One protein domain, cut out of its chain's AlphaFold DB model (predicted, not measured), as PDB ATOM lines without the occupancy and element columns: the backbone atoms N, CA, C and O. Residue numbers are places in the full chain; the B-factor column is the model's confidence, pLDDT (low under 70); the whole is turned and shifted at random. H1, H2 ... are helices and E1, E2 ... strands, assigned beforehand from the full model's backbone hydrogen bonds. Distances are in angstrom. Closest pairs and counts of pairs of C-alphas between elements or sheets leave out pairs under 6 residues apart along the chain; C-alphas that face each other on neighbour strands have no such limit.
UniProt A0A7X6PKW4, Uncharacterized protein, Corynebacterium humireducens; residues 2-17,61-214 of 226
ATOM      1  N   LYS A   2     381.468 117.564 286.980       31.38
ATOM      2  CA  LYS A   2     381.677 117.628 288.444       31.38
ATOM      3  C   LYS A   2     380.448 118.186 289.190       31.38
ATOM      4  O   LYS A   2     379.914 117.501 290.046       31.38
ATOM      5  N   HIS A   3     379.902 119.327 288.760       29.53
ATOM      6  CA  HIS A   3     378.757 119.995 289.413       29.53
ATOM      7  C   HIS A   3     377.465 119.166 289.550       29.53
ATOM      8  O   HIS A   3     376.698 119.420 290.466       29.53
ATOM      9  N   VAL A   4     377.226 118.164 288.694       28.70
ATOM     10  CA  VAL A   4     375.996 117.344 288.748       28.70
ATOM     11  C   VAL A   4     376.057 116.314 289.882       28.70
ATOM     12  O   VAL A   4     375.052 116.091 290.542       28.70
ATOM     13  N   LYS A   5     377.243 115.750 290.170       31.22
ATOM     14  CA  LYS A   5     377.444 114.889 291.349       31.22
ATOM     15  C   LYS A   5     377.348 115.695 292.645       31.22
ATOM     16  O   LYS A   5     376.684 115.258 293.572       31.22
ATOM     17  N   TYR A   6     377.936 116.895 292.673       39.03
ATOM     18  CA  TYR A   6     377.811 117.812 293.812       39.03
ATOM     19  C   TYR A   6     376.359 118.219 294.063       39.03
ATOM     20  O   TYR A   6     375.940 118.201 295.205       39.03
ATOM     21  N   PHE A   7     375.577 118.528 293.022       38.47
ATOM     22  CA  PHE A   7     374.162 118.878 293.174       38.47
ATOM     23  C   PHE A   7     373.305 117.686 293.621       38.47
ATOM     24  O   PHE A   7     372.460 117.856 294.484       38.47
ATOM     25  N   ALA A   8     373.544 116.477 293.102       36.34
ATOM     26  CA  ALA A   8     372.834 115.274 293.547       36.34
ATOM     27  C   ALA A   8     373.147 114.920 295.014       36.34
ATOM     28  O   ALA A   8     372.234 114.587 295.760       36.34
ATOM     29  N   VAL A   9     374.408 115.066 295.442       44.91
ATOM     30  CA  VAL A   9     374.829 114.853 296.839       44.91
ATOM     31  C   VAL A   9     374.362 115.990 297.756       44.91
ATOM     32  O   VAL A   9     373.936 115.749 298.877       44.91
ATOM     33  N   LEU A  10     374.369 117.238 297.282       44.34
ATOM     34  CA  LEU A  10     373.764 118.367 297.992       44.34
ATOM     35  C   LEU A  10     372.262 118.151 298.158       44.34
ATOM     36  O   LEU A  10     371.776 118.338 299.260       44.34
ATOM     37  N   CYS A  11     371.560 117.673 297.127       39.72
ATOM     38  CA  CYS A  11     370.157 117.283 297.227       39.72
ATOM     39  C   CYS A  11     369.952 116.123 298.210       39.72
ATOM     40  O   CYS A  11     368.985 116.165 298.950       39.72
ATOM     41  N   THR A  12     370.826 115.114 298.304       44.66
ATOM     42  CA  THR A  12     370.659 114.032 299.302       44.66
ATOM     43  C   THR A  12     370.996 114.460 300.734       44.66
ATOM     44  O   THR A  12     370.383 113.953 301.674       44.66
ATOM     45  N   LEU A  13     371.925 115.402 300.918       41.12
ATOM     46  CA  LEU A  13     372.276 115.972 302.224       41.12
ATOM     47  C   LEU A  13     371.239 117.020 302.691       41.12
ATOM     48  O   LEU A  13     370.829 117.002 303.853       41.12
ATOM     49  N   SER A  14     370.733 117.860 301.778       37.78
ATOM     50  CA  SER A  14     369.707 118.886 302.034       37.78
ATOM     51  C   SER A  14     368.285 118.324 302.091       37.78
ATOM     52  O   SER A  14     367.437 118.843 302.813       37.78
ATOM     53  N   CYS A  15     368.013 117.247 301.350       38.44
ATOM     54  CA  CYS A  15     366.822 116.423 301.524       38.44
ATOM     55  C   CYS A  15     367.057 115.348 302.581       38.44
ATOM     56  O   CYS A  15     366.364 114.337 302.524       38.44
ATOM     57  N   GLY A  16     368.018 115.517 303.503       36.56
ATOM     58  CA  GLY A  16     368.341 114.535 304.530       36.56
ATOM     59  C   GLY A  16     367.074 114.068 305.241       36.56
ATOM     60  O   GLY A  16     366.652 114.691 306.199       36.56
ATOM     61  N   LEU A  17     366.451 112.984 304.770       37.16
ATOM     62  CA  LEU A  17     365.161 112.434 305.214       37.16
ATOM     63  C   LEU A  17     363.873 113.189 304.817       37.16
ATOM     64  O   LEU A  17     362.890 113.106 305.556       37.16
ATOM     65  N   GLU A  61     367.295  99.799 314.209       90.12
ATOM     66  CA  GLU A  61     366.615 100.640 315.193       90.12
ATOM     67  C   GLU A  61     367.134 102.085 315.156       90.12
ATOM     68  O   GLU A  61     366.355 103.034 315.269       90.12
ATOM     69  N   PHE A  62     368.439 102.285 314.929       90.94
ATOM     70  CA  PHE A  62     369.010 103.618 314.732       90.94
ATOM     71  C   PHE A  62     368.359 104.319 313.541       90.94
ATOM     72  O   PHE A  62     367.937 105.468 313.669       90.94
ATOM     73  N   ARG A  63     368.244 103.628 312.400       87.31
ATOM     74  CA  ARG A  63     367.593 104.152 311.196       87.31
ATOM     75  C   ARG A  63     366.146 104.541 311.486       87.31
ATOM     76  O   ARG A  63     365.743 105.652 311.156       87.31
ATOM     77  N   ARG A  64     365.389 103.682 312.176       85.44
ATOM     78  CA  ARG A  64     363.995 103.955 312.552       85.44
ATOM     79  C   ARG A  64     363.859 105.214 313.414       85.44
ATOM     80  O   ARG A  64     362.965 106.026 313.176       85.44
ATOM     81  N   LEU A  65     364.728 105.389 314.412       86.75
ATOM     82  CA  LEU A  65     364.731 106.572 315.281       86.75
ATOM     83  C   LEU A  65     365.145 107.838 314.525       86.75
ATOM     84  O   LEU A  65     364.511 108.879 314.685       86.75
ATOM     85  N   PHE A  66     366.167 107.736 313.678       84.75
ATOM     86  CA  PHE A  66     366.641 108.822 312.825       84.75
ATOM     87  C   PHE A  66     365.556 109.298 311.842       84.75
ATOM     88  O   PHE A  66     365.299 110.496 311.726       84.75
ATOM     89  N   GLU A  67     364.842 108.367 311.205       79.62
ATOM     90  CA  GLU A  67     363.697 108.667 310.339       79.62
ATOM     91  C   GLU A  67     362.510 109.262 311.097       79.62
ATOM     92  O   GLU A  67     361.864 110.189 310.606       79.62
ATOM     93  N   ALA A  68     362.223 108.776 312.304       79.94
ATOM     94  CA  ALA A  68     361.163 109.338 313.132       79.94
ATOM     95  C   ALA A  68     361.478 110.777 313.578       79.94
ATOM     96  O   ALA A  68     360.589 111.630 313.554       79.94
ATOM     97  N   ALA A  69     362.732 111.060 313.940       80.38
ATOM     98  CA  ALA A  69     363.182 112.395 314.329       80.38
ATOM     99  C   ALA A  69     363.000 113.401 313.187       80.38
ATOM    100  O   ALA A  69     362.418 114.470 313.383       80.38
ATOM    101  N   ALA A  70     363.392 113.019 311.971       73.56
ATOM    102  CA  ALA A  70     363.212 113.844 310.784       73.56
ATOM    103  C   ALA A  70     361.753 114.259 310.542       73.56
ATOM    104  O   ALA A  70     361.482 115.412 310.217       73.56
ATOM    105  N   ARG A  71     360.809 113.333 310.756       72.38
ATOM    106  CA  ARG A  71     359.362 113.576 310.612       72.38
ATOM    107  C   ARG A  71     358.771 114.438 311.728       72.38
ATOM    108  O   ARG A  71     357.647 114.907 311.604       72.38
ATOM    109  N   SER A  72     359.487 114.598 312.839       72.81
ATOM    110  CA  SER A  72     359.015 115.364 313.999       72.81
ATOM    111  C   SER A  72     359.352 116.855 313.929       72.81
ATOM    112  O   SER A  72     358.827 117.643 314.716       72.81
ATOM    113  N   THR A  73     360.214 117.244 312.988       72.25
ATOM    114  CA  THR A  73     360.628 118.631 312.770       72.25
ATOM    115  C   THR A  73     359.677 119.319 311.792       72.25
ATOM    116  O   THR A  73     359.217 118.689 310.851       72.25
ATOM    117  N   THR A  74     359.378 120.608 311.989       74.25
ATOM    118  CA  THR A  74     358.561 121.390 311.034       74.25
ATOM    119  C   THR A  74     359.385 121.880 309.851       74.25
ATOM    120  O   THR A  74     358.955 121.790 308.707       74.25
ATOM    121  N   SER A  75     360.586 122.391 310.100       76.75
ATOM    122  CA  SER A  75     361.479 122.835 309.036       76.75
ATOM    123  C   SER A  75     362.936 122.603 309.397       76.75
ATOM    124  O   SER A  75     363.321 122.702 310.560       76.75
ATOM    125  N   GLU A  76     363.760 122.332 308.395       80.25
ATOM    126  CA  GLU A  76     365.210 122.274 308.551       80.25
ATOM    127  C   GLU A  76     365.856 123.393 307.740       80.25
ATOM    128  O   GLU A  76     365.510 123.600 306.578       80.25
ATOM    129  N   ILE A  77     366.815 124.088 308.353       84.69
ATOM    130  CA  ILE A  77     367.767 124.940 307.645       84.69
ATOM    131  C   ILE A  77     369.104 124.207 307.602       84.69
ATOM    132  O   ILE A  77     369.711 123.985 308.653       84.69
ATOM    133  N   ALA A  78     369.559 123.865 306.402       84.50
ATOM    134  CA  ALA A  78     370.866 123.279 306.147       84.50
ATOM    135  C   ALA A  78     371.796 124.332 305.531       84.50
ATOM    136  O   ALA A  78     371.485 124.918 304.494       84.50
ATOM    137  N   GLU A  79     372.936 124.564 306.174       88.06
ATOM    138  CA  GLU A  79     374.032 125.394 305.670       88.06
ATOM    139  C   GLU A  79     375.164 124.471 305.227       88.06
ATOM    140  O   GLU A  79     375.697 123.728 306.053       88.06
ATOM    141  N   VAL A  80     375.527 124.498 303.944       86.44
ATOM    142  CA  VAL A  80     376.536 123.596 303.379       86.44
ATOM    143  C   VAL A  80     377.739 124.374 302.867       86.44
ATOM    144  O   VAL A  80     377.632 125.216 301.978       86.44
ATOM    145  N   TRP A  81     378.913 124.053 303.400       86.50
ATOM    146  CA  TRP A  81     380.194 124.545 302.908       86.50
ATOM    147  C   TRP A  81     380.901 123.470 302.097       86.50
ATOM    148  O   TRP A  81     380.974 122.307 302.496       86.50
ATOM    149  N   ARG A  82     381.538 123.902 301.009       87.44
ATOM    150  CA  ARG A  82     382.696 123.184 300.475       87.44
ATOM    151  C   ARG A  82     383.876 123.479 301.387       87.44
ATOM    152  O   ARG A  82     384.168 124.649 301.636       87.44
ATOM    153  N   VAL A  83     384.535 122.444 301.881       88.12
ATOM    154  CA  VAL A  83     385.672 122.557 302.800       88.12
ATOM    155  C   VAL A  83     386.855 121.740 302.290       88.12
ATOM    156  O   VAL A  83     386.685 120.806 301.508       88.12
ATOM    157  N   ASP A  84     388.060 122.081 302.733       93.19
ATOM    158  CA  ASP A  84     389.228 121.216 302.563       93.19
ATOM    159  C   ASP A  84     389.038 119.943 303.404       93.19
ATOM    160  O   ASP A  84     388.704 120.016 304.590       93.19
ATOM    161  N   SER A  85     389.227 118.764 302.806       90.75
ATOM    162  CA  SER A  85     388.863 117.496 303.454       90.75
ATOM    163  C   SER A  85     389.725 117.155 304.673       90.75
ATOM    164  O   SER A  85     389.311 116.369 305.525       90.75
ATOM    165  N   THR A  86     390.909 117.763 304.802       92.75
ATOM    166  CA  THR A  86     391.829 117.502 305.917       92.75
ATOM    167  C   THR A  86     391.633 118.491 307.061       92.75
ATOM    168  O   THR A  86     391.524 118.096 308.221       92.75
ATOM    169  N   SER A  87     391.610 119.784 306.751       94.19
ATOM    170  CA  SER A  87     391.509 120.868 307.734       94.19
ATOM    171  C   SER A  87     390.069 121.208 308.117       94.19
ATOM    172  O   SER A  87     389.853 121.819 309.164       94.19
ATOM    173  N   ARG A  88     389.089 120.806 307.294       92.56
ATOM    174  CA  ARG A  88     387.672 121.203 307.376       92.56
ATOM    175  C   ARG A  88     387.455 122.719 307.268       92.56
ATOM    176  O   ARG A  88     386.386 123.213 307.621       92.56
ATOM    177  N   GLU A  89     388.448 123.465 306.778       93.81
ATOM    178  CA  GLU A  89     388.323 124.906 306.566       93.81
ATOM    179  C   GLU A  89     387.487 125.204 305.307       93.81
ATOM    180  O   GLU A  89     387.684 124.550 304.278       93.81
ATOM    181  N   PRO A  90     386.562 126.183 305.353       90.38
ATOM    182  CA  PRO A  90     385.764 126.572 304.194       90.38
ATOM    183  C   PRO A  90     386.604 127.014 302.993       90.38
ATOM    184  O   PRO A  90     387.474 127.877 303.097       90.38
ATOM    185  N   LEU A  91     386.275 126.462 301.826       84.75
ATOM    186  CA  LEU A  91     386.789 126.869 300.517       84.75
ATOM    187  C   LEU A  91     385.956 128.004 299.903       84.75
ATOM    188  O   LEU A  91     386.410 128.673 298.974       84.75
ATOM    189  N   SER A  92     384.742 128.230 300.417       76.50
ATOM    190  CA  SER A  92     383.890 129.379 300.102       76.50
ATOM    191  C   SER A  92     383.676 130.258 301.342       76.50
ATOM    192  O   SER A  92     383.607 129.743 302.459       76.50
ATOM    193  N   PRO A  93     383.562 131.590 301.173       79.31
ATOM    194  CA  PRO A  93     383.316 132.500 302.293       79.31
ATOM    195  C   PRO A  93     381.902 132.359 302.875       79.31
ATOM    196  O   PRO A  93     381.697 132.625 304.056       79.31
ATOM    197  N   GLU A  94     380.940 131.931 302.057       85.69
ATOM    198  CA  GLU A  94     379.539 131.736 302.429       85.69
ATOM    199  C   GLU A  94     379.101 130.289 302.131       85.69
ATOM    200  O   GLU A  94     379.633 129.683 301.187       85.69
ATOM    201  N   PRO A  95     378.174 129.725 302.929       86.12
ATOM    202  CA  PRO A  95     377.550 128.442 302.637       86.12
ATOM    203  C   PRO A  95     376.441 128.570 301.592       86.12
ATOM    204  O   PRO A  95     375.795 129.614 301.468       86.12
ATOM    205  N   ASP A  96     376.153 127.452 300.937       84.81
ATOM    206  CA  ASP A  96     374.844 127.231 300.336       84.81
ATOM    207  C   ASP A  96     373.808 127.067 301.455       84.81
ATOM    208  O   ASP A  96     374.101 126.500 302.508       84.81
ATOM    209  N   ILE A  97     372.591 127.557 301.240       84.44
ATOM    210  CA  ILE A  97     371.509 127.473 302.225       84.44
ATOM    211  C   ILE A  97     370.347 126.728 301.598       84.44
ATOM    212  O   ILE A  97     369.910 127.075 300.507       84.44
ATOM    213  N   THR A  98     369.813 125.737 302.298       82.00
ATOM    214  CA  THR A  98     368.545 125.098 301.943       82.00
ATOM    215  C   THR A  98     367.589 125.161 303.120       82.00
ATOM    216  O   THR A  98     367.977 124.893 304.256       82.00
ATOM    217  N   ILE A  99     366.340 125.524 302.843       81.12
ATOM    218  CA  ILE A  99     365.237 125.505 303.795       81.12
ATOM    219  C   ILE A  99     364.211 124.502 303.285       81.12
ATOM    220  O   ILE A  99     363.614 124.695 302.221       81.12
ATOM    221  N   THR A 100     363.997 123.453 304.065       76.38
ATOM    222  CA  THR A 100     363.039 122.389 303.760       76.38
ATOM    223  C   THR A 100     361.876 122.485 304.735       76.38
ATOM    224  O   THR A 100     362.092 122.449 305.949       76.38
ATOM    225  N   ASP A 101     360.650 122.589 304.222       73.75
ATOM    226  CA  ASP A 101     359.448 122.363 305.024       73.75
ATOM    227  C   ASP A 101     359.210 120.858 305.086       73.75
ATOM    228  O   ASP A 101     358.982 120.186 304.085       73.75
ATOM    229  N   ARG A 102     359.305 120.304 306.287       68.50
ATOM    230  CA  ARG A 102     359.196 118.866 306.512       68.50
ATOM    231  C   ARG A 102     357.750 118.388 306.538       68.50
ATOM    232  O   ARG A 102     357.534 117.196 306.355       68.50
ATOM    233  N   ASN A 103     356.774 119.283 306.729       64.31
ATOM    234  CA  ASN A 103     355.361 118.906 306.649       64.31
ATOM    235  C   ASN A 103     354.951 118.574 305.214       64.31
ATOM    236  O   ASN A 103     354.157 117.662 305.000       64.31
ATOM    237  N   SER A 104     355.477 119.332 304.253       59.62
ATOM    238  CA  SER A 104     355.302 119.067 302.826       59.62
ATOM    239  C   SER A 104     356.374 118.122 302.278       59.62
ATOM    240  O   SER A 104     356.129 117.447 301.292       59.62
ATOM    241  N   GLY A 105     357.539 118.028 302.929       59.22
ATOM    242  CA  GLY A 105     358.711 117.347 302.368       59.22
ATOM    243  C   GLY A 105     359.399 118.179 301.282       59.22
ATOM    244  O   GLY A 105     360.433 117.773 300.751       59.22
ATOM    245  N   THR A 106     358.870 119.366 300.990       64.44
ATOM    246  CA  THR A 106     359.305 120.200 299.886       64.44
ATOM    247  C   THR A 106     360.418 121.142 300.330       64.44
ATOM    248  O   THR A 106     360.367 121.794 301.381       64.44
ATOM    249  N   ARG A 107     361.436 121.279 299.481       70.19
ATOM    250  CA  ARG A 107     362.375 122.397 299.573       70.19
ATOM    251  C   ARG A 107     361.608 123.687 299.309       70.19
ATOM    252  O   ARG A 107     361.103 123.871 298.214       70.19
ATOM    253  N   VAL A 108     361.542 124.590 300.277       79.19
ATOM    254  CA  VAL A 108     360.800 125.850 300.113       79.19
ATOM    255  C   VAL A 108     361.718 126.965 299.638       79.19
ATOM    256  O   VAL A 108     361.289 127.829 298.888       79.19
ATOM    257  N   TYR A 109     362.993 126.938 300.028       83.00
ATOM    258  CA  TYR A 109     363.979 127.912 299.570       83.00
ATOM    259  C   TYR A 109     365.370 127.286 299.437       83.00
ATOM    260  O   TYR A 109     365.762 126.438 300.240       83.00
ATOM    261  N   SER A 110     366.130 127.734 298.444       83.62
ATOM    262  CA  SER A 110     367.539 127.397 298.250       83.62
ATOM    263  C   SER A 110     368.319 128.636 297.833       83.62
ATOM    264  O   SER A 110     367.864 129.372 296.966       83.62
ATOM    265  N   LYS A 111     369.522 128.815 298.375       84.31
ATOM    266  CA  LYS A 111     370.549 129.744 297.893       84.31
ATOM    267  C   LYS A 111     371.793 128.931 297.569       84.31
ATOM    268  O   LYS A 111     372.382 128.333 298.464       84.31
ATOM    269  N   THR A 112     372.195 128.920 296.305       82.75
ATOM    270  CA  THR A 112     373.386 128.215 295.825       82.75
ATOM    271  C   THR A 112     374.403 129.214 295.294       82.75
ATOM    272  O   THR A 112     374.075 130.076 294.477       82.75
ATOM    273  N   ILE A 113     375.646 129.094 295.753       79.06
ATOM    274  CA  ILE A 113     376.742 130.009 295.453       79.06
ATOM    275  C   ILE A 113     377.709 129.343 294.471       79.06
ATOM    276  O   ILE A 113     378.492 128.446 294.803       79.06
ATOM    277  N   PHE A 114     377.686 129.835 293.239       77.12
ATOM    278  CA  PHE A 114     378.664 129.508 292.212       77.12
ATOM    279  C   PHE A 114     379.877 130.447 292.300       77.12
ATOM    280  O   PHE A 114     379.934 131.368 293.110       77.12
ATOM    281  N   SER A 115     380.901 130.190 291.483       75.62
ATOM    282  CA  SER A 115     382.131 130.998 291.460       75.62
ATOM    283  C   SER A 115     381.903 132.470 291.115       75.62
ATOM    284  O   SER A 115     382.682 133.329 291.521       75.62
ATOM    285  N   ASP A 116     380.882 132.732 290.311       81.44
ATOM    286  CA  ASP A 116     380.630 133.989 289.619       81.44
ATOM    287  C   ASP A 116     379.159 134.409 289.666       81.44
ATOM    288  O   ASP A 116     378.829 135.472 289.146       81.44
ATOM    289  N   SER A 117     378.297 133.607 290.296       80.44
ATOM    290  CA  SER A 117     376.881 133.918 290.455       80.44
ATOM    291  C   SER A 117     376.276 133.288 291.705       80.44
ATOM    292  O   SER A 117     376.768 132.291 292.235       80.44
ATOM    293  N   VAL A 118     375.176 133.866 292.167       85.25
ATOM    294  CA  VAL A 118     374.295 133.300 293.187       85.25
ATOM    295  C   VAL A 118     372.966 132.978 292.529       85.25
ATOM    296  O   VAL A 118     372.394 133.819 291.843       85.25
ATOM    297  N   MET A 119     372.468 131.769 292.750       83.50
ATOM    298  CA  MET A 119     371.134 131.359 292.335       83.50
ATOM    299  C   MET A 119     370.274 131.157 293.570       83.50
ATOM    300  O   MET A 119     370.680 130.463 294.502       83.50
ATOM    301  N   GLU A 120     369.079 131.726 293.555       85.88
ATOM    302  CA  GLU A 120     368.065 131.468 294.565       85.88
ATOM    303  C   GLU A 120     366.844 130.823 293.921       85.88
ATOM    304  O   GLU A 120     366.399 131.264 292.863       85.88
ATOM    305  N   ASP A 121     366.323 129.788 294.570       84.00
ATOM    306  CA  ASP A 121     365.088 129.087 294.217       84.00
ATOM    307  C   ASP A 121     364.116 129.219 295.389       84.00
ATOM    308  O   ASP A 121     364.511 129.086 296.550       84.00
ATOM    309  N   TYR A 122     362.859 129.509 295.083       84.88
ATOM    310  CA  TYR A 122     361.775 129.608 296.041       84.88
ATOM    311  C   TYR A 122     360.528 128.910 295.506       84.88
ATOM    312  O   TYR A 122     360.075 129.189 294.393       84.88
ATOM    313  N   ILE A 123     359.947 128.032 296.321       79.25
ATOM    314  CA  ILE A 123     358.730 127.299 295.985       79.25
ATOM    315  C   ILE A 123     357.583 127.813 296.850       79.25
ATOM    316  O   ILE A 123     357.631 127.747 298.076       79.25
ATOM    317  N   ALA A 124     356.531 128.306 296.200       78.56
ATOM    318  CA  ALA A 124     355.309 128.767 296.850       78.56
ATOM    319  C   ALA A 124     354.095 128.483 295.974       78.56
ATOM    320  O   ALA A 124     354.164 128.614 294.753       78.56
ATOM    321  N   ASP A 125     352.983 128.088 296.595       76.38
ATOM    322  CA  ASP A 125     351.709 127.817 295.916       76.38
ATOM    323  C   ASP A 125     351.833 126.853 294.715       76.38
ATOM    324  O   ASP A 125     351.147 126.991 293.700       76.38
ATOM    325  N   GLY A 126     352.735 125.869 294.820       73.19
ATOM    326  CA  GLY A 126     353.013 124.905 293.751       73.19
ATOM    327  C   GLY A 126     353.730 125.509 292.538       73.19
ATOM    328  O   GLY A 126     353.672 124.940 291.451       73.19
ATOM    329  N   GLN A 127     354.380 126.661 292.696       80.56
ATOM    330  CA  GLN A 127     355.169 127.340 291.669       80.56
ATOM    331  C   GLN A 127     356.626 127.453 292.107       80.56
ATOM    332  O   GLN A 127     356.891 127.772 293.264       80.56
ATOM    333  N   SER A 128     357.556 127.227 291.177       83.00
ATOM    334  CA  SER A 128     358.984 127.483 291.390       83.00
ATOM    335  C   SER A 128     359.374 128.823 290.777       83.00
ATOM    336  O   SER A 128     359.062 129.133 289.618       83.00
ATOM    337  N   TRP A 129     360.056 129.620 291.589       86.69
ATOM    338  CA  TRP A 129     360.591 130.924 291.251       86.69
ATOM    339  C   TRP A 129     362.102 130.877 291.365       86.69
ATOM    340  O   TRP A 129     362.631 130.382 292.354       86.69
ATOM    341  N   ILE A 130     362.794 131.446 290.385       87.50
ATOM    342  CA  ILE A 130     364.252 131.532 290.379       87.50
ATOM    343  C   ILE A 130     364.703 132.979 290.213       87.50
ATOM    344  O   ILE A 130     364.088 133.754 289.475       87.50
ATOM    345  N   ARG A 131     365.800 133.353 290.863       87.38
ATOM    346  CA  ARG A 131     366.540 134.572 290.523       87.38
ATOM    347  C   ARG A 131     368.040 134.329 290.567       87.38
ATOM    348  O   ARG A 131     368.519 133.415 291.236       87.38
ATOM    349  N   PHE A 132     368.767 135.187 289.864       87.94
ATOM    350  CA  PHE A 132     370.224 135.199 289.841       87.94
ATOM    351  C   PHE A 132     370.736 136.552 290.323       87.94
ATOM    352  O   PHE A 132     370.188 137.578 289.921       87.94
ATOM    353  N   ASP A 133     371.776 136.546 291.158       87.62
ATOM    354  CA  ASP A 133     372.526 137.734 291.590       87.62
ATOM    355  C   ASP A 133     371.637 138.876 292.112       87.62
ATOM    356  O   ASP A 133     371.791 140.032 291.720       87.62
ATOM    357  N   GLU A 134     370.665 138.535 292.969       85.38
ATOM    358  CA  GLU A 134     369.672 139.474 293.526       85.38
ATOM    359  C   GLU A 134     368.797 140.178 292.464       85.38
ATOM    360  O   GLU A 134     368.166 141.202 292.732       85.38
ATOM    361  N   GLY A 135     368.735 139.625 291.250       87.44
ATOM    362  CA  GLY A 135     367.883 140.091 290.161       87.44
ATOM    363  C   GLY A 135     366.387 139.854 290.395       87.44
ATOM    364  O   GLY A 135     365.938 139.431 291.461       87.44
ATOM    365  N   GLU A 136     365.583 140.129 289.367       89.44
ATOM    366  CA  GLU A 136     364.137 139.899 289.429       89.44
ATOM    367  C   GLU A 136     363.802 138.401 289.462       89.44
ATOM    368  O   GLU A 136     364.417 137.589 288.764       89.44
ATOM    369  N   TRP A 137     362.785 138.045 290.249       90.12
ATOM    370  CA  TRP A 137     362.237 136.693 290.271       90.12
ATOM    371  C   TRP A 137     361.567 136.355 288.944       90.12
ATOM    372  O   TRP A 137     360.688 137.073 288.463       90.12
ATOM    373  N   THR A 138     361.957 135.219 288.386       89.44
ATOM    374  CA  THR A 138     361.377 134.641 287.178       89.44
ATOM    375  C   THR A 138     360.586 133.398 287.570       89.44
ATOM    376  O   THR A 138     361.081 132.549 288.307       89.44
ATOM    377  N   LEU A 139     359.343 133.301 287.097       88.00
ATOM    378  CA  LEU A 139     358.526 132.098 287.245       88.00
ATOM    379  C   LEU A 139     359.023 131.034 286.259       88.00
ATOM    380  O   LEU A 139     358.875 131.216 285.050       88.00
ATOM    381  N   GLU A 140     359.562 129.927 286.767       82.19
ATOM    382  CA  GLU A 140     359.981 128.790 285.933       82.19
ATOM    383  C   GLU A 140     358.777 127.930 285.527       82.19
ATOM    384  O   GLU A 140     358.713 127.416 284.409       82.19
ATOM    385  N   GLY A 141     357.770 127.827 286.400       74.56
ATOM    386  CA  GLY A 141     356.545 127.084 286.124       74.56
ATOM    387  C   GLY A 141     355.993 126.361 287.351       74.56
ATOM    388  O   GLY A 141     356.393 126.661 288.480       74.56
ATOM    389  N   PRO A 142     355.038 125.434 287.153       73.12
ATOM    390  CA  PRO A 142     354.563 124.588 288.236       73.12
ATOM    391  C   PRO A 142     355.717 123.741 288.779       73.12
ATOM    392  O   PRO A 142     356.493 123.171 288.011       73.12
ATOM    393  N   PHE A 143     355.811 123.659 290.099       66.25
ATOM    394  CA  PHE A 143     356.687 122.710 290.760       66.25
ATOM    395  C   PHE A 143     355.994 121.346 290.759       66.25
ATOM    396  O   PHE A 143     354.967 121.162 291.414       66.25
ATOM    397  N   GLU A 144     356.529 120.398 289.992       60.47
ATOM    398  CA  GLU A 144     356.169 118.991 290.147       60.47
ATOM    399  C   GLU A 144     357.030 118.420 291.268       60.47
ATOM    400  O   GLU A 144     358.213 118.137 291.084       60.47
ATOM    401  N   GLU A 145     356.428 118.279 292.447       52.66
ATOM    402  CA  GLU A 145     357.023 117.496 293.515       52.66
ATOM    403  C   GLU A 145     357.088 116.046 293.038       52.66
ATOM    404  O   GLU A 145     356.071 115.366 292.893       52.66
ATOM    405  N   THR A 146     358.292 115.572 292.729       45.56
ATOM    406  CA  THR A 146     358.536 114.134 292.709       45.56
ATOM    407  C   THR A 146     358.283 113.651 294.124       45.56
ATOM    408  O   THR A 146     359.089 113.957 295.003       45.56
ATOM    409  N   ASP A 147     357.148 112.967 294.319       41.84
ATOM    410  CA  ASP A 147     356.788 112.276 295.558       41.84
ATOM    411  C   ASP A 147     358.049 111.572 296.057       41.84
ATOM    412  O   ASP A 147     358.591 110.723 295.334       41.84
ATOM    413  N   PRO A 148     358.618 112.010 297.187       43.72
ATOM    414  CA  PRO A 148     359.892 111.488 297.600       43.72
ATOM    415  C   PRO A 148     359.623 110.084 298.144       43.72
ATOM    416  O   PRO A 148     359.236 109.901 299.300       43.72
ATOM    417  N   GLU A 149     359.775 109.085 297.266       38.84
ATOM    418  CA  GLU A 149     359.793 107.673 297.638       38.84
ATOM    419  C   GLU A 149     360.688 107.542 298.858       38.84
ATOM    420  O   GLU A 149     361.827 108.012 298.813       38.84
ATOM    421  N   VAL A 150     360.164 106.925 299.930       46.00
ATOM    422  CA  VAL A 150     360.950 106.489 301.093       46.00
ATOM    423  C   VAL A 150     362.295 106.022 300.559       46.00
ATOM    424  O   VAL A 150     362.320 105.080 299.774       46.00
ATOM    425  N   SER A 151     363.387 106.727 300.881       51.88
ATOM    426  CA  SER A 151     364.714 106.317 300.437       51.88
ATOM    427  C   SER A 151     364.990 104.967 301.067       51.88
ATOM    428  O   SER A 151     365.452 104.868 302.204       51.88
ATOM    429  N   ASP A 152     364.664 103.924 300.316       61.41
ATOM    430  CA  ASP A 152     364.984 102.551 300.622       61.41
ATOM    431  C   ASP A 152     366.482 102.422 300.421       61.41
ATOM    432  O   ASP A 152     366.961 101.973 299.388       61.41
ATOM    433  N   TYR A 153     367.261 102.884 301.395       64.25
ATOM    434  CA  TYR A 153     368.691 102.665 301.354       64.25
ATOM    435  C   TYR A 153     368.936 101.159 301.211       64.25
ATOM    436  O   TYR A 153     368.553 100.373 302.082       64.25
ATOM    437  N   SER A 154     369.585 100.763 300.117       72.12
ATOM    438  CA  SER A 154     370.020  99.383 299.894       72.12
ATOM    439  C   SER A 154     371.076  98.972 300.925       72.12
ATOM    440  O   SER A 154     371.241  97.784 301.210       72.12
ATOM    441  N   LYS A 155     371.732  99.962 301.550       79.19
ATOM    442  CA  LYS A 155     372.635  99.806 302.689       79.19
ATOM    443  C   LYS A 155     372.517 100.974 303.671       79.19
ATOM    444  O   LYS A 155     372.565 102.127 303.252       79.19
ATOM    445  N   PHE A 156     372.424 100.673 304.967       85.38
ATOM    446  CA  PHE A 156     372.511 101.647 306.061       85.38
ATOM    447  C   PHE A 156     373.251 101.008 307.244       85.38
ATOM    448  O   PHE A 156     372.668 100.238 308.005       85.38
ATOM    449  N   GLU A 157     374.548 101.284 307.372       91.94
ATOM    450  CA  GLU A 157     375.387 100.773 308.464       91.94
ATOM    451  C   GLU A 157     375.916 101.927 309.312       91.94
ATOM    452  O   GLU A 157     376.409 102.919 308.775       91.94
ATOM    453  N   VAL A 158     375.850 101.782 310.637       94.00
ATOM    454  CA  VAL A 158     376.266 102.817 311.590       94.00
ATOM    455  C   VAL A 158     377.424 102.321 312.447       94.00
ATOM    456  O   VAL A 158     377.364 101.243 313.041       94.00
ATOM    457  N   ARG A 159     378.477 103.134 312.561       96.50
ATOM    458  CA  ARG A 159     379.634 102.877 313.426       96.50
ATOM    459  C   ARG A 159     379.849 104.053 314.371       96.50
ATOM    460  O   ARG A 159     379.696 105.212 313.997       96.50
ATOM    461  N   ILE A 160     380.198 103.749 315.617       96.56
ATOM    462  CA  ILE A 160     380.470 104.767 316.638       96.56
ATOM    463  C   ILE A 160     381.852 105.362 316.371       96.56
ATOM    464  O   ILE A 160     382.835 104.622 316.349       96.56
ATOM    465  N   ILE A 161     381.925 106.685 316.221       96.75
ATOM    466  CA  ILE A 161     383.188 107.430 316.291       96.75
ATOM    467  C   ILE A 161     383.395 107.888 317.735       96.75
ATOM    468  O   ILE A 161     384.419 107.585 318.343       96.75
ATOM    469  N   ASP A 162     382.389 108.564 318.293       95.81
ATOM    470  CA  ASP A 162     382.367 109.023 319.679       95.81
ATOM    471  C   ASP A 162     380.918 109.033 320.190       95.81
ATOM    472  O   ASP A 162     380.059 109.740 319.664       95.81
ATOM    473  N   LEU A 163     380.628 108.215 321.203       92.56
ATOM    474  CA  LEU A 163     379.274 108.083 321.739       92.56
ATOM    475  C   LEU A 163     378.866 109.280 322.609       92.56
ATOM    476  O   LEU A 163     377.688 109.641 322.616       92.56
ATOM    477  N   ASP A 164     379.818 109.894 323.315       90.94
ATOM    478  CA  ASP A 164     379.563 111.037 324.197       90.94
ATOM    479  C   ASP A 164     379.256 112.292 323.369       90.94
ATOM    480  O   ASP A 164     378.380 113.079 323.728       90.94
ATOM    481  N   GLU A 165     379.919 112.440 322.219       93.31
ATOM    482  CA  GLU A 165     379.616 113.485 321.235       93.31
ATOM    483  C   GLU A 165     378.456 113.131 320.292       93.31
ATOM    484  O   GLU A 165     378.086 113.957 319.459       93.31
ATOM    485  N   ARG A 166     377.880 111.921 320.389       94.75
ATOM    486  CA  ARG A 166     376.881 111.399 319.432       94.75
ATOM    487  C   ARG A 166     377.348 111.533 317.976       94.75
ATOM    488  O   ARG A 166     376.585 111.937 317.093       94.75
ATOM    489  N   ARG A 167     378.614 111.189 317.745       96.50
ATOM    490  CA  ARG A 167     379.291 111.223 316.452       96.50
ATOM    491  C   ARG A 167     379.388 109.815 315.874       96.50
ATOM    492  O   ARG A 167     379.944 108.905 316.496       96.50
ATOM    493  N   PHE A 168     378.878 109.648 314.663       95.56
ATOM    494  CA  PHE A 168     378.771 108.360 313.988       95.56
ATOM    495  C   PHE A 168     379.323 108.437 312.573       95.56
ATOM    496  O   PHE A 168     379.170 109.444 311.893       95.56
ATOM    497  N   GLU A 169     379.925 107.350 312.122       95.56
ATOM    498  CA  GLU A 169     380.154 107.096 310.708       95.56
ATOM    499  C   GLU A 169     378.941 106.328 310.181       95.56
ATOM    500  O   GLU A 169     378.578 105.292 310.744       95.56
ATOM    501  N   VAL A 170     378.302 106.835 309.131       90.56
ATOM    502  CA  VAL A 170     377.149 106.189 308.507       90.56
ATOM    503  C   VAL A 170     377.426 105.944 307.043       90.56
ATOM    504  O   VAL A 170     377.584 106.875 306.255       90.56
ATOM    505  N   GLU A 171     377.458 104.669 306.688       88.50
ATOM    506  CA  GLU A 171     377.569 104.213 305.314       88.50
ATOM    507  C   GLU A 171     376.164 104.027 304.738       88.50
ATOM    508  O   GLU A 171     375.335 103.312 305.309       88.50
ATOM    509  N   ARG A 172     375.896 104.693 303.617       81.25
ATOM    510  CA  ARG A 172     374.601 104.711 302.936       81.25
ATOM    511  C   ARG A 172     374.776 104.304 301.484       81.25
ATOM    512  O   ARG A 172     375.786 104.623 300.865       81.25
ATOM    513  N   GLN A 173     373.778 103.636 300.930       76.75
ATOM    514  CA  GLN A 173     373.718 103.338 299.502       76.75
ATOM    515  C   GLN A 173     372.279 103.492 299.027       76.75
ATOM    516  O   GLN A 173     371.369 102.939 299.643       76.75
ATOM    517  N   LEU A 174     372.064 104.265 297.963       68.81
ATOM    518  CA  LEU A 174     370.757 104.350 297.312       68.81
ATOM    519  C   LEU A 174     370.499 103.089 296.460       68.81
ATOM    520  O   LEU A 174     371.460 102.442 296.040       68.81
ATOM    521  N   PRO A 175     369.233 102.713 296.186       65.19
ATOM    522  CA  PRO A 175     368.902 101.543 295.362       65.19
ATOM    523  C   PRO A 175     369.605 101.513 294.004       65.19
ATOM    524  O   PRO A 175     370.033 100.451 293.555       65.19
ATOM    525  N   ASP A 176     369.725 102.685 293.382       70.62
ATOM    526  CA  ASP A 176     370.228 102.856 292.019       70.62
ATOM    527  C   ASP A 176     371.718 103.239 291.964       70.62
ATOM    528  O   ASP A 176     372.253 103.487 290.882       70.62
ATOM    529  N   GLU A 177     372.399 103.310 293.113       67.94
ATOM    530  CA  GLU A 177     373.825 103.630 293.179       67.94
ATOM    531  C   GLU A 177     374.679 102.368 293.318       67.94
ATOM    532  O   GLU A 177     374.457 101.523 294.185       67.94
ATOM    533  N   ASP A 178     375.710 102.267 292.477       74.94
ATOM    534  CA  ASP A 178     376.613 101.110 292.443       74.94
ATOM    535  C   ASP A 178     377.563 101.045 293.653       74.94
ATOM    536  O   ASP A 178     378.036  99.965 294.013       74.94
ATOM    537  N   GLU A 179     377.856 102.186 294.281       76.19
ATOM    538  CA  GLU A 179     378.826 102.298 295.371       76.19
ATOM    539  C   GLU A 179     378.204 102.998 296.587       76.19
ATOM    540  O   GLU A 179     377.528 104.016 296.422       76.19
ATOM    541  N   PRO A 180     378.428 102.485 297.810       79.38
ATOM    542  CA  PRO A 180     378.035 103.194 299.014       79.38
ATOM    543  C   PRO A 180     378.898 104.443 299.209       79.38
ATOM    544  O   PRO A 180     380.067 104.492 298.821       79.38
ATOM    545  N   TYR A 181     378.342 105.426 299.903       77.75
ATOM    546  CA  TYR A 181     379.068 106.589 300.392       77.75
ATOM    547  C   TYR A 181     379.012 106.648 301.917       77.75
ATOM    548  O   TYR A 181     378.103 106.119 302.554       77.75
ATOM    549  N   THR A 182     380.015 107.285 302.514       84.56
ATOM    550  CA  THR A 182     380.146 107.391 303.969       84.56
ATOM    551  C   THR A 182     380.044 108.843 304.402       84.56
ATOM    552  O   THR A 182     380.660 109.724 303.805       84.56
ATOM    553  N   VAL A 183     379.269 109.078 305.456       88.19
ATOM    554  CA  VAL A 183     379.081 110.391 306.070       88.19
ATOM    555  C   VAL A 183     379.417 110.287 307.549       88.19
ATOM    556  O   VAL A 183     378.880 109.439 308.258       88.19
ATOM    557  N   GLU A 184     380.283 111.168 308.033       92.94
ATOM    558  CA  GLU A 184     380.409 111.428 309.463       92.94
ATOM    559  C   GLU A 184     379.252 112.337 309.879       92.94
ATOM    560  O   GLU A 184     379.049 113.393 309.288       92.94
ATOM    561  N   MET A 185     378.482 111.943 310.886       91.69
ATOM    562  CA  MET A 185     377.325 112.693 311.357       91.69
ATOM    563  C   MET A 185     377.374 112.920 312.863       91.69
ATOM    564  O   MET A 185     377.776 112.041 313.623       91.69
ATOM    565  N   VAL A 186     376.899 114.085 313.289       93.69
ATOM    566  CA  VAL A 186     376.674 114.435 314.692       93.69
ATOM    567  C   VAL A 186     375.180 114.635 314.904       93.69
ATOM    568  O   VAL A 186     374.535 115.377 314.154       93.69
ATOM    569  N   LEU A 187     374.633 113.974 315.924       91.25
ATOM    570  CA  LEU A 187     373.213 114.027 316.266       91.25
ATOM    571  C   LEU A 187     372.954 114.803 317.561       91.25
ATOM    572  O   LEU A 187     373.695 114.670 318.534       91.25
ATOM    573  N   ASP A 188     371.847 115.545 317.616       90.44
ATOM    574  CA  ASP A 188     371.310 116.075 318.875       90.44
ATOM    575  C   ASP A 188     370.681 114.955 319.719       90.44
ATOM    576  O   ASP A 188     370.577 113.818 319.265       90.44
ATOM    577  N   GLU A 189     370.222 115.253 320.939       89.50
ATOM    578  CA  GLU A 189     369.611 114.269 321.852       89.50
ATOM    579  C   GLU A 189     368.342 113.575 321.314       89.50
ATOM    580  O   GLU A 189     367.996 112.474 321.762       89.50
ATOM    581  N   ASN A 190     367.704 114.180 320.312       87.62
ATOM    582  CA  ASN A 190     366.467 113.746 319.676       87.62
ATOM    583  C   ASN A 190     366.699 113.055 318.326       87.62
ATOM    584  O   ASN A 190     365.726 112.785 317.638       87.62
ATOM    585  N   PHE A 191     367.950 112.724 317.977       88.00
ATOM    586  CA  PHE A 191     368.334 112.110 316.698       88.00
ATOM    587  C   PHE A 191     368.212 113.039 315.480       88.00
ATOM    588  O   PHE A 191     368.285 112.569 314.345       88.00
ATOM    589  N   HIS A 192     368.105 114.353 315.671       86.44
ATOM    590  CA  HIS A 192     368.235 115.274 314.551       86.44
ATOM    591  C   HIS A 192     369.698 115.479 314.179       86.44
ATOM    592  O   HIS A 192     370.573 115.578 315.042       86.44
ATOM    593  N   THR A 193     369.957 115.604 312.880       86.12
ATOM    594  CA  THR A 193     371.278 115.994 312.386       86.12
ATOM    595  C   THR A 193     371.616 117.405 312.866       86.12
ATOM    596  O   THR A 193     370.816 118.324 312.697       86.12
ATOM    597  N   VAL A 194     372.814 117.568 313.432       90.50
ATOM    598  CA  VAL A 194     373.415 118.868 313.777       90.50
ATOM    599  C   VAL A 194     374.536 119.209 312.803       90.50
ATOM    600  O   VAL A 194     374.636 120.346 312.348       90.50
ATOM    601  N   GLU A 195     375.364 118.222 312.469       91.88
ATOM    602  CA  GLU A 195     376.483 118.375 311.544       91.88
ATOM    603  C   GLU A 195     376.649 117.098 310.715       91.88
ATOM    604  O   GLU A 195     376.461 115.992 311.227       91.88
ATOM    605  N   GLN A 196     376.997 117.247 309.439       90.56
ATOM    606  CA  GLN A 196     377.424 116.155 308.568       90.56
ATOM    607  C   GLN A 196     378.698 116.550 307.836       90.56
ATOM    608  O   GLN A 196     378.833 117.680 307.373       90.56
ATOM    609  N   PHE A 197     379.616 115.605 307.705       90.56
ATOM    610  CA  PHE A 197     380.850 115.752 306.958       90.56
ATOM    611  C   PHE A 197     380.996 114.583 305.986       90.56
ATOM    612  O   PHE A 197     380.942 113.419 306.383       90.56
ATOM    613  N   MET A 198     381.185 114.899 304.709       88.56
ATOM    614  CA  MET A 198     381.335 113.915 303.643       88.56
ATOM    615  C   MET A 198     382.557 114.257 302.798       88.56
ATOM    616  O   MET A 198     382.580 115.288 302.127       88.56
ATOM    617  N   ASP A 199     383.560 113.381 302.811       85.69
ATOM    618  CA  ASP A 199     384.682 113.461 301.875       85.69
ATOM    619  C   ASP A 199     384.185 113.065 300.479       85.69
ATOM    620  O   ASP A 199     383.611 111.991 300.288       85.69
ATOM    621  N   VAL A 200     384.370 113.958 299.509       80.25
ATOM    622  CA  VAL A 200     383.944 113.750 298.117       80.25
ATOM    623  C   VAL A 200     385.132 113.474 297.188       80.25
ATOM    624  O   VAL A 200     384.950 113.319 295.977       80.25
ATOM    625  N   GLY A 201     386.340 113.366 297.747       78.44
ATOM    626  CA  GLY A 201     387.588 113.114 297.043       78.44
ATOM    627  C   GLY A 201     388.319 114.384 296.602       78.44
ATOM    628  O   GLY A 201     387.864 115.510 296.781       78.44
ATOM    629  N   ASP A 202     389.502 114.191 296.008       84.31
ATOM    630  CA  ASP A 202     390.355 115.258 295.457       84.31
ATOM    631  C   ASP A 202     390.766 116.366 296.460       84.31
ATOM    632  O   ASP A 202     391.188 117.447 296.051       84.31
ATOM    633  N   GLY A 203     390.708 116.090 297.769       86.62
ATOM    634  CA  GLY A 203     391.029 117.060 298.825       86.62
ATOM    635  C   GLY A 203     389.864 117.978 299.208       86.62
ATOM    636  O   GLY A 203     390.052 118.895 300.005       86.62
ATOM    637  N   GLU A 204     388.669 117.739 298.671       85.88
ATOM    638  CA  GLU A 204     387.455 118.484 298.996       85.88
ATOM    639  C   GLU A 204     386.470 117.623 299.794       85.88
ATOM    640  O   GLU A 204     386.375 116.408 299.627       85.88
ATOM    641  N   ALA A 205     385.697 118.277 300.651       87.12
ATOM    642  CA  ALA A 205     384.606 117.675 301.396       87.12
ATOM    643  C   ALA A 205     383.413 118.635 301.477       87.12
ATOM    644  O   ALA A 205     383.529 119.838 301.223       87.12
ATOM    645  N   LEU A 206     382.256 118.094 301.841       86.56
ATOM    646  CA  LEU A 206     381.068 118.857 302.193       86.56
ATOM    647  C   LEU A 206     380.903 118.843 303.708       86.56
ATOM    648  O   LEU A 206     380.919 117.777 304.322       86.56
ATOM    649  N   LEU A 207     380.738 120.024 304.297       89.75
ATOM    650  CA  LEU A 207     380.372 120.200 305.696       89.75
ATOM    651  C   LEU A 207     378.990 120.844 305.750       89.75
ATOM    652  O   LEU A 207     378.840 122.000 305.362       89.75
ATOM    653  N   GLN A 208     378.001 120.112 306.238       88.06
ATOM    654  CA  GLN A 208     376.659 120.617 306.485       88.06
ATOM    655  C   GLN A 208     376.468 120.886 307.972       88.06
ATOM    656  O   GLN A 208     376.808 120.044 308.800       88.06
ATOM    657  N   LYS A 209     375.851 122.019 308.307       90.44
ATOM    658  CA  LYS A 209     375.284 122.279 309.632       90.44
ATOM    659  C   LYS A 209     373.782 122.459 309.517       90.44
ATOM    660  O   LYS A 209     373.311 123.220 308.677       90.44
ATOM    661  N   SER A 210     373.053 121.773 310.383       86.69
ATOM    662  CA  SER A 210     371.598 121.714 310.346       86.69
ATOM    663  C   SER A 210     370.990 122.369 311.581       86.69
ATOM    664  O   SER A 210     371.444 122.180 312.713       86.69
ATOM    665  N   ARG A 211     369.924 123.139 311.362       86.19
ATOM    666  CA  ARG A 211     369.067 123.700 312.408       86.19
ATOM    667  C   ARG A 211     367.647 123.197 312.196       86.19
ATOM    668  O   ARG A 211     367.020 123.522 311.193       86.19
ATOM    669  N   ASN A 212     367.144 122.439 313.164       78.19
ATOM    670  CA  ASN A 212     365.790 121.893 313.159       78.19
ATOM    671  C   ASN A 212     364.868 122.856 313.910       78.19
ATOM    672  O   ASN A 212     365.108 123.186 315.074       78.19
ATOM    673  N   ILE A 213     363.854 123.367 313.220       77.25
ATOM    674  CA  ILE A 213     362.994 124.454 313.677       77.25
ATOM    675  C   ILE A 213     361.562 123.929 313.776       77.25
ATOM    676  O   ILE A 213     361.001 123.415 312.814       77.25
ATOM    677  N   ASN A 214     360.960 124.095 314.954       69.12
ATOM    678  CA  ASN A 214     359.558 123.744 315.237       69.12
ATOM    679  C   ASN A 214     358.650 124.983 315.259       69.12
ATOM    680  O   ASN A 214     357.687 125.068 316.019       69.12
TER     681      ASN A 214
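AT A GLANCE: This is residues 2 to 17 and 61 to 214 of the 226 residues of an uncharacterized protein of Corynebacterium humireducens (UniProt A0A7X6PKW4). One long, twisted sheet of eleven strands curls round helix H1, with its two longest strands, E1 and E11, in the middle and its edge strands, E6 and E7, towards the two ends of the longest axis. The second helix, H2, lies beside the strands and comes close to E7, and a long link runs from E6 to E7. The printed part has 170 residues, with H1 and H2 first along the chain and then E1 to E11; the class is mixed, helices and strands. The sheet is antiparallel throughout, in the order E6 E5 E4 E3 E2 E1 E11 E10 E9 E8 E7. The whole is compact, with a radius of gyration of the C-alphas of 16.2 A and spans of 48 by 34 by 33 A.

HOW THE PARTS SIT: In the sheet, E1, residues 75 to 84, is antiparallel to E11, residues 204 to 213, at 161 degrees between directions; N 79 and O 209 are within hydrogen-bond range at 2.9 A. On the other side of E1 is E2, residues 96 to 101, with N 78 and O 98 2.9 A apart. Then come E3, residues 107 to 113, E4, residues 118 to 124, E5, residues 127 to 132, and the edge strand E6, residues 138 to 142; N 130 of E5 and O 138 of E6 are 2.9 A apart. E1 to E6 form a meander, each strand the antiparallel neighbour of the one before. A second meander is E7, residues 155 to 162, E8, residues 167 to 173, E9, residues 181 to 187, E10, residues 193 to 201, and E11; N 208 and O 196 are 2.8 A apart across E11 and E10. The sheet curls round H1, residues 2 to 14, and the closest C-alphas of H1 and E1 are those of Ser 14 and Ala 78, 6.1 A apart. H2, residues 61 to 72, is on the sheet at a height of 7.5 A, over none of the strands; its closest C-alphas with E7 are those of Arg 63 and Phe 156, 7.5 A apart. In both helices every O i to N i+4 pair is within hydrogen-bond range.

IN THESE COORDINATES: E11 is 29.1 A long from first to last C-alpha, ending at (362.994, 124.454, 313.677), and E1 is 28.5 A long. E10 is 22.6 A long and E7 21.6 A. H1 is 18.2 A long, from C-alpha 2 at (381.677, 117.628, 288.444), and H2 is 16.6 A.

THE WHOLE: The C-alphas farthest apart, those of Glu 136 and Leu 163, are 47.8 A apart. Residues 18 to 60 are not printed, and C-alphas 17 and 61 are 15.5 A apart across the cut. The long links are E1 to E2 and E6 to E7. The mean pLDDT of the printed part is 77.3; 36 residues are under 70, among them residues 2 to 17 and 143 to 153.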